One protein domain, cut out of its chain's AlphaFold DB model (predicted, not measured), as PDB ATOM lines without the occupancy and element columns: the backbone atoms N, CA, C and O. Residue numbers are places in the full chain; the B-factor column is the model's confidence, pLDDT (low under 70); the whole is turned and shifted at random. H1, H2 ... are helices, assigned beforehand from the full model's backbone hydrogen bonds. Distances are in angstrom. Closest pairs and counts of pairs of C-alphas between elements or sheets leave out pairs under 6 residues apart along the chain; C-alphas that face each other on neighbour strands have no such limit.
ATOM      1  N   PRO A   5     231.150 157.248  47.041       68.81
ATOM      2  CA  PRO A   5     230.045 158.121  47.458       68.81
ATOM      3  C   PRO A   5     230.145 158.596  48.913       68.81
ATOM      4  O   PRO A   5     230.029 159.789  49.169       68.81
ATOM      5  N   ASN A   6     230.484 157.704  49.846       73.94
ATOM      6  CA  ASN A   6     230.535 158.032  51.273       73.94
ATOM      7  C   ASN A   6     231.691 159.002  51.602       73.94
ATOM      8  O   ASN A   6     231.616 159.810  52.524       73.94
ATOM      9  N   ARG A   7     232.777 158.941  50.819       80.94
ATOM     10  CA  ARG A   7     233.922 159.859  50.931       80.94
ATOM     11  C   ARG A   7     233.592 161.256  50.401       80.94
ATOM     12  O   ARG A   7     234.082 162.228  50.965       80.94
ATOM     13  N   ILE A   8     232.782 161.365  49.346       82.56
ATOM     14  CA  ILE A   8     232.367 162.660  48.786       82.56
ATOM     15  C   ILE A   8     231.407 163.373  49.721       82.56
ATOM     16  O   ILE A   8     231.607 164.555  49.961       82.56
ATOM     17  N   GLU A   9     230.422 162.671  50.280       83.00
ATOM     18  CA  GLU A   9     229.512 163.264  51.267       83.00
ATOM     19  C   GLU A   9     230.281 163.755  52.498       83.00
ATOM     20  O   GLU A   9     230.080 164.881  52.946       83.00
ATOM     21  N   LYS A  10     231.240 162.961  52.990       84.94
ATOM     22  CA  LYS A  10     232.067 163.334  54.144       84.94
ATOM     23  C   LYS A  10     232.982 164.536  53.879       84.94
ATOM     24  O   LYS A  10     233.210 165.328  54.784       84.94
ATOM     25  N   ASN A  11     233.527 164.658  52.669       86.44
ATOM     26  CA  ASN A  11     234.455 165.732  52.292       86.44
ATOM     27  C   ASN A  11     233.795 166.778  51.380       86.44
ATOM     28  O   ASN A  11     234.488 167.465  50.629       86.44
ATOM     29  N   TRP A  12     232.464 166.889  51.411       86.31
ATOM     30  CA  TRP A  12     231.709 167.676  50.439       86.31
ATOM     31  C   TRP A  12     232.151 169.140  50.410       86.31
ATOM     32  O   TRP A  12     232.381 169.688  49.335       86.31
ATOM     33  N   GLU A  13     232.395 169.735  51.577       86.62
ATOM     34  CA  GLU A  13     232.877 171.115  51.713       86.62
ATOM     35  C   GLU A  13     234.212 171.365  50.990       86.62
ATOM     36  O   GLU A  13     234.409 172.435  50.417       86.62
ATOM     37  N   ALA A  14     235.107 170.372  50.946       87.50
ATOM     38  CA  ALA A  14     236.369 170.447  50.205       87.50
ATOM     39  C   ALA A  14     236.199 170.108  48.713       87.50
ATOM     40  O   ALA A  14     236.920 170.630  47.861       87.50
ATOM     41  N   VAL A  15     235.228 169.256  48.379       87.44
ATOM     42  CA  VAL A  15     234.912 168.871  46.997       87.44
ATOM     43  C   VAL A  15     234.248 170.024  46.237       87.44
ATOM     44  O   VAL A  15     234.595 170.253  45.085       87.44
ATOM     45  N   VAL A  16     233.363 170.806  46.860       88.38
ATOM     46  CA  VAL A  16     232.678 171.962  46.241       88.38
ATOM     47  C   VAL A  16     233.636 172.939  45.528       88.38
ATOM     48  O   VAL A  16     233.444 173.188  44.333       88.38
ATOM     49  N   PRO A  17     234.680 173.498  46.175       89.50
ATOM     50  CA  PRO A  17     235.608 174.409  45.505       89.50
ATOM     51  C   PRO A  17     236.439 173.710  44.421       89.50
ATOM     52  O   PRO A  17     236.765 174.332  43.409       89.50
ATOM     53  N   PHE A  18     236.752 172.420  44.588       89.25
ATOM     54  CA  PHE A  18     237.407 171.622  43.553       89.25
ATOM     55  C   PHE A  18     236.515 171.456  42.315       89.25
ATOM     56  O   PHE A  18     236.987 171.640  41.195       89.25
ATOM     57  N   LEU A  19     235.219 171.188  42.503       87.25
ATOM     58  CA  LEU A  19     234.247 171.095  41.416       87.25
ATOM     59  C   LEU A  19     234.145 172.406  40.639       87.25
ATOM     60  O   LEU A  19     234.217 172.379  39.416       87.25
ATOM     61  N   LYS A  20     234.057 173.546  41.337       87.88
ATOM     62  CA  LYS A  20     234.016 174.878  40.708       87.88
ATOM     63  C   LYS A  20     235.275 175.177  39.884       87.88
ATOM     64  O   LYS A  20     235.183 175.807  38.836       87.88
ATOM     65  N   ARG A  21     236.450 174.727  40.340       89.19
ATOM     66  CA  ARG A  21     237.724 174.912  39.619       89.19
ATOM     67  C   ARG A  21     237.859 173.989  38.410       89.19
ATOM     68  O   ARG A  21     238.256 174.443  37.344       89.19
ATOM     69  N   THR A  22     237.546 172.708  38.583       86.75
ATOM     70  CA  THR A  22     237.699 171.682  37.538       86.75
ATOM     71  C   THR A  22     236.611 171.795  36.475       86.75
ATOM     72  O   THR A  22     236.875 171.636  35.285       86.75
ATOM     73  N   TRP A  23     235.388 172.112  36.896       86.88
ATOM     74  CA  TRP A  23     234.225 172.261  36.036       86.88
ATOM     75  C   TRP A  23     233.598 173.654  36.206       86.88
ATOM     76  O   TRP A  23     232.507 173.766  36.762       86.88
ATOM     77  N   PRO A  24     234.201 174.713  35.638       86.56
ATOM     78  CA  PRO A  24     233.727 176.093  35.793       86.56
ATOM     79  C   PRO A  24     232.336 176.372  35.199       86.56
ATOM     80  O   PRO A  24     231.734 177.387  35.526       86.56
ATOM     81  N   LYS A  25     231.804 175.495  34.334       87.19
ATOM     82  CA  LYS A  25     230.409 175.582  33.864       87.19
ATOM     83  C   LYS A  25     229.377 175.073  34.877       87.19
ATOM     84  O   LYS A  25     228.194 175.307  34.656       87.19
ATOM     85  N   LEU A  26     229.781 174.351  35.929       87.06
ATOM     86  CA  LEU A  26     228.853 173.971  36.997       87.06
ATOM     87  C   LEU A  26     228.482 175.222  37.784       87.06
ATOM     88  O   LEU A  26     229.359 175.912  38.309       87.06
ATOM     89  N   THR A  27     227.187 175.498  37.887       87.06
ATOM     90  CA  THR A  27     226.702 176.593  38.723       87.06
ATOM     91  C   THR A  27     226.641 176.176  40.191       87.06
ATOM     92  O   THR A  27     226.696 174.994  40.535       87.06
ATOM     93  N   GLU A  28     226.517 177.148  41.092       86.31
ATOM     94  CA  GLU A  28     226.324 176.859  42.519       86.31
ATOM     95  C   GLU A  28     225.047 176.053  42.754       86.31
ATOM     96  O   GLU A  28     225.073 175.084  43.504       86.31
ATOM     97  N   PHE A  29     223.989 176.362  42.001       87.44
ATOM     98  CA  PHE A  29     222.739 175.612  42.013       87.44
ATOM     99  C   PHE A  29     222.933 174.143  41.613       87.44
ATOM    100  O   PHE A  29     222.413 173.250  42.278       87.44
ATOM    101  N   ASP A  30     223.713 173.874  40.561       87.25
ATOM    102  CA  ASP A  30     224.049 172.510  40.135       87.25
ATOM    103  C   ASP A  30     224.791 171.737  41.228       87.25
ATOM    104  O   ASP A  30     224.527 170.558  41.457       87.25
ATOM    105  N   ILE A  31     225.718 172.400  41.920       86.50
ATOM    106  CA  ILE A  31     226.485 171.799  43.010       86.50
ATOM    107  C   ILE A  31     225.569 171.544  44.217       86.50
ATOM    108  O   ILE A  31     225.574 170.444  44.766       86.50
ATOM    109  N   GLU A  32     224.719 172.492  44.601       86.62
ATOM    110  CA  GLU A  32     223.750 172.301  45.688       86.62
ATOM    111  C   GLU A  32     222.753 171.168  45.392       86.62
ATOM    112  O   GLU A  32     222.467 170.353  46.267       86.62
ATOM    113  N   GLN A  33     222.296 171.032  44.143       84.19
ATOM    114  CA  GLN A  33     221.417 169.942  43.686       84.19
ATOM    115  C   GLN A  33     222.031 168.544  43.865       84.19
ATOM    116  O   GLN A  33     221.315 167.550  44.070       84.19
ATOM    117  N   VAL A  34     223.359 168.459  43.766       86.38
ATOM    118  CA  VAL A  34     224.119 167.226  43.970       86.38
ATOM    119  C   VAL A  34     224.139 166.848  45.447       86.38
ATOM    120  O   VAL A  34     223.957 165.672  45.757       86.38
ATOM    121  N   SER A  35     224.309 167.817  46.354       82.00
ATOM    122  CA  SER A  35     224.264 167.620  47.813       82.00
ATOM    123  C   SER A  35     225.104 166.419  48.293       82.00
ATOM    124  O   SER A  35     224.625 165.585  49.058       82.00
ATOM    125  N   GLY A  36     226.330 166.269  47.780       78.62
ATOM    126  CA  GLY A  36     227.215 165.146  48.121       78.62
ATOM    127  C   GLY A  36     226.925 163.826  47.394       78.62
ATOM    128  O   GLY A  36     227.741 162.907  47.436       78.62
ATOM    129  N   ARG A  37     225.820 163.718  46.648       84.69
ATOM    130  CA  ARG A  37     225.457 162.490  45.930       84.69
ATOM    131  C   ARG A  37     226.263 162.323  44.651       84.69
ATOM    132  O   ARG A  37     225.974 162.931  43.623       84.69
ATOM    133  N   TYR A  38     227.213 161.401  44.681       82.00
ATOM    134  CA  TYR A  38     228.081 161.098  43.546       82.00
ATOM    135  C   TYR A  38     227.351 160.796  42.226       82.00
ATOM    136  O   TYR A  38     227.738 161.312  41.182       82.00
ATOM    137  N   ASP A  39     226.280 160.002  42.258       82.44
ATOM    138  CA  ASP A  39     225.518 159.664  41.048       82.44
ATOM    139  C   ASP A  39     224.905 160.905  40.387       82.44
ATOM    140  O   ASP A  39     225.015 161.096  39.173       82.44
ATOM    141  N   ARG A  40     224.339 161.809  41.201       85.75
ATOM    142  CA  ARG A  40     223.817 163.090  40.710       85.75
ATOM    143  C   ARG A  40     224.927 163.964  40.160       85.75
ATOM    144  O   ARG A  40     224.739 164.553  39.108       85.75
ATOM    145  N   LEU A  41     226.085 164.010  40.818       85.19
ATOM    146  CA  LEU A  41     227.231 164.786  40.343       85.19
ATOM    147  C   LEU A  41     227.622 164.393  38.921       85.19
ATOM    148  O   LEU A  41     227.786 165.251  38.056       85.19
ATOM    149  N   ILE A  42     227.733 163.088  38.675       83.75
ATOM    150  CA  ILE A  42     228.079 162.559  37.359       83.75
ATOM    151  C   ILE A  42     227.008 162.932  36.334       83.75
ATOM    152  O   ILE A  42     227.354 163.392  35.246       83.75
ATOM    153  N   GLN A  43     225.724 162.767  36.662       84.75
ATOM    154  CA  GLN A  43     224.639 163.147  35.755       84.75
ATOM    155  C   GLN A  43     224.620 164.650  35.459       84.75
ATOM    156  O   GLN A  43     224.491 165.032  34.300       84.75
ATOM    157  N   THR A  44     224.806 165.499  36.468       86.69
ATOM    158  CA  THR A  44     224.848 166.955  36.315       86.69
ATOM    159  C   THR A  44     226.019 167.383  35.438       86.69
ATOM    160  O   THR A  44     225.819 168.126  34.483       86.69
ATOM    161  N   ILE A  45     227.225 166.854  35.670       83.50
ATOM    162  CA  ILE A  45     228.389 167.135  34.816       83.50
ATOM    163  C   ILE A  45     228.124 166.667  33.379       83.50
ATOM    164  O   ILE A  45     228.374 167.415  32.435       83.50
ATOM    165  N   LYS A  46     227.568 165.463  33.195       81.50
ATOM    166  CA  LYS A  46     227.200 164.951  31.865       81.50
ATOM    167  C   LYS A  46     226.150 165.821  31.177       81.50
ATOM    168  O   LYS A  46     226.232 165.968  29.967       81.50
ATOM    169  N   ASN A  47     225.201 166.398  31.909       84.12
ATOM    170  CA  ASN A  47     224.183 167.289  31.350       84.12
ATOM    171  C   ASN A  47     224.762 168.665  30.994       84.12
ATOM    172  O   ASN A  47     224.558 169.141  29.883       84.12
ATOM    173  N   VAL A  48     225.524 169.284  31.899       84.19
ATOM    174  CA  VAL A  48     226.099 170.632  31.721       84.19
ATOM    175  C   VAL A  48     227.141 170.668  30.602       84.19
ATOM    176  O   VAL A  48     227.242 171.641  29.855       84.19
ATOM    177  N   TYR A  49     227.918 169.598  30.458       78.44
ATOM    178  CA  TYR A  49     228.928 169.465  29.408       78.44
ATOM    179  C   TYR A  49     228.470 168.562  28.256       78.44
ATOM    180  O   TYR A  49     229.284 168.166  27.421       78.44
ATOM    181  N   GLN A  57     234.107 161.265  29.763       67.94
ATOM    182  CA  GLN A  57     233.563 159.956  30.105       67.94
ATOM    183  C   GLN A  57     233.439 159.829  31.621       67.94
ATOM    184  O   GLN A  57     234.288 160.337  32.357       67.94
ATOM    185  N   GLU A  58     232.413 159.112  32.090       73.94
ATOM    186  CA  GLU A  58     232.204 158.857  33.520       73.94
ATOM    187  C   GLU A  58     233.503 158.447  34.196       73.94
ATOM    188  O   GLU A  58     233.867 159.050  35.194       73.94
ATOM    189  N   ALA A  59     234.252 157.516  33.597       78.19
ATOM    190  CA  ALA A  59     235.544 157.055  34.092       78.19
ATOM    191  C   ALA A  59     236.510 158.196  34.458       78.19
ATOM    192  O   ALA A  59     237.134 158.135  35.511       78.19
ATOM    193  N   HIS A  60     236.592 159.257  33.651       80.44
ATOM    194  CA  HIS A  60     237.474 160.389  33.922       80.44
ATOM    195  C   HIS A  60     236.974 161.245  35.094       80.44
ATOM    196  O   HIS A  60     237.767 161.640  35.948       80.44
ATOM    197  N   ILE A  61     235.656 161.458  35.202       81.19
ATOM    198  CA  ILE A  61     235.032 162.131  36.355       81.19
ATOM    199  C   ILE A  61     235.276 161.307  37.627       81.19
ATOM    200  O   ILE A  61     235.711 161.846  38.645       81.19
ATOM    201  N   LYS A  62     235.065 159.984  37.548       83.06
ATOM    202  CA  LYS A  62     235.287 159.045  38.654       83.06
ATOM    203  C   LYS A  62     236.740 159.082  39.115       83.06
ATOM    204  O   LYS A  62     236.996 159.247  40.304       83.06
ATOM    205  N   GLN A  63     237.679 158.974  38.177       85.31
ATOM    206  CA  GLN A  63     239.106 158.965  38.477       85.31
ATOM    207  C   GLN A  63     239.565 160.305  39.063       85.31
ATOM    208  O   GLN A  63     240.266 160.316  40.065       85.31
ATOM    209  N   THR A  64     239.122 161.428  38.495       86.50
ATOM    210  CA  THR A  64     239.462 162.774  38.981       86.50
ATOM    211  C   THR A  64     239.016 162.976  40.430       86.50
ATOM    212  O   THR A  64     239.806 163.401  41.273       86.50
ATOM    213  N   LEU A  65     237.771 162.606  40.748       85.06
ATOM    214  CA  LEU A  65     237.243 162.692  42.110       85.06
ATOM    215  C   LEU A  65     237.967 161.733  43.058       85.06
ATOM    216  O   LEU A  65     238.304 162.116  44.173       85.06
ATOM    217  N   GLN A  66     238.258 160.506  42.622       86.44
ATOM    218  CA  GLN A  66     239.026 159.555  43.426       86.44
ATOM    219  C   GLN A  66     240.442 160.048  43.724       86.44
ATOM    220  O   GLN A  66     240.892 159.916  44.858       86.44
ATOM    221  N   THR A  67     241.140 160.619  42.739       88.75
ATOM    222  CA  THR A  67     242.475 161.194  42.927       88.75
ATOM    223  C   THR A  67     242.434 162.323  43.950       88.75
ATOM    224  O   THR A  67     243.226 162.302  44.884       88.75
ATOM    225  N   PHE A  68     241.478 163.247  43.826       88.50
ATOM    226  CA  PHE A  68     241.323 164.354  44.771       88.50
ATOM    227  C   PHE A  68     241.023 163.875  46.200       88.50
ATOM    228  O   PHE A  68     241.664 164.318  47.145       88.50
ATOM    229  N   LEU A  69     240.099 162.925  46.370       86.12
ATOM    230  CA  LEU A  69     239.771 162.373  47.692       86.12
ATOM    231  C   LEU A  69     240.957 161.632  48.319       86.12
ATOM    232  O   LEU A  69     241.224 161.796  49.504       86.12
ATOM    233  N   ASN A  70     241.693 160.850  47.525       87.62
ATOM    234  CA  ASN A  70     242.898 160.178  48.006       87.62
ATOM    235  C   ASN A  70     243.984 161.177  48.424       87.62
ATOM    236  O   ASN A  70     244.715 160.900  49.371       87.62
ATOM    237  N   ASP A  71     244.105 162.309  47.729       88.19
ATOM    238  CA  ASP A  71     245.030 163.379  48.105       88.19
ATOM    239  C   ASP A  71     244.609 164.040  49.426       88.19
ATOM    240  O   ASP A  71     245.412 164.118  50.351       88.19
ATOM    241  N   LEU A  72     243.322 164.375  49.577       85.12
ATOM    242  CA  LEU A  72     242.767 164.890  50.835       85.12
ATOM    243  C   LEU A  72     243.012 163.947  52.019       85.12
ATOM    244  O   LEU A  72     243.349 164.396  53.112       85.12
ATOM    245  N   GLU A  73     242.854 162.640  51.818       81.50
ATOM    246  CA  GLU A  73     243.099 161.650  52.867       81.50
ATOM    247  C   GLU A  73     244.579 161.455  53.176       81.50
ATOM    248  O   GLU A  73     244.908 161.179  54.323       81.50
TER     249      GLU A  73
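This is residues 5 to 49 and 57 to 73 of the 77 residues of an uncharacterized protein of Deltaproteobacteria bacterium (UniProt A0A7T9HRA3). Five helices form a small rounded cluster, with the helical hairpin of H3 and H4 on one side, H2 and the longest helix, H5, on the other, and short H1 between H4 and H5 at one end. The 62 printed residues are all helix in class, compact, with a radius of gyration of the C-alphas of 10.4 A and spans of 28 by 22 by 19 A.

H1, residues 5 to 10, begins at C-alpha 5 (230.045, 158.121, 47.458). H2 is residues 12 to 22, 14.8 A; H3, 28 to 34; H4, 38 to 48, 15.3 A; H5, 58 to 73, 22.4 A, ending at C-alpha 73 (243.099, 161.650, 52.867).

H1 only just touches H4, with 3 pairs of C-alphas within 8 A, closest Pro 5 and Tyr 38, 5.3 A. H3 touches H4, closest C-alphas Val 34 and Arg 40, 5.3 A, opposite ways at a steep tilt of 43 degrees. H2 and H5 are near each other. Every O i to N i+4 pair is within hydrogen-bond range in H1, H3, H4 and H5, and 5 of 7 in H2.

Residues 50 to 56 are not printed; C-alphas 49 and 57 are 10.6 A apart. Residues 5 and 57 have pLDDT under 70.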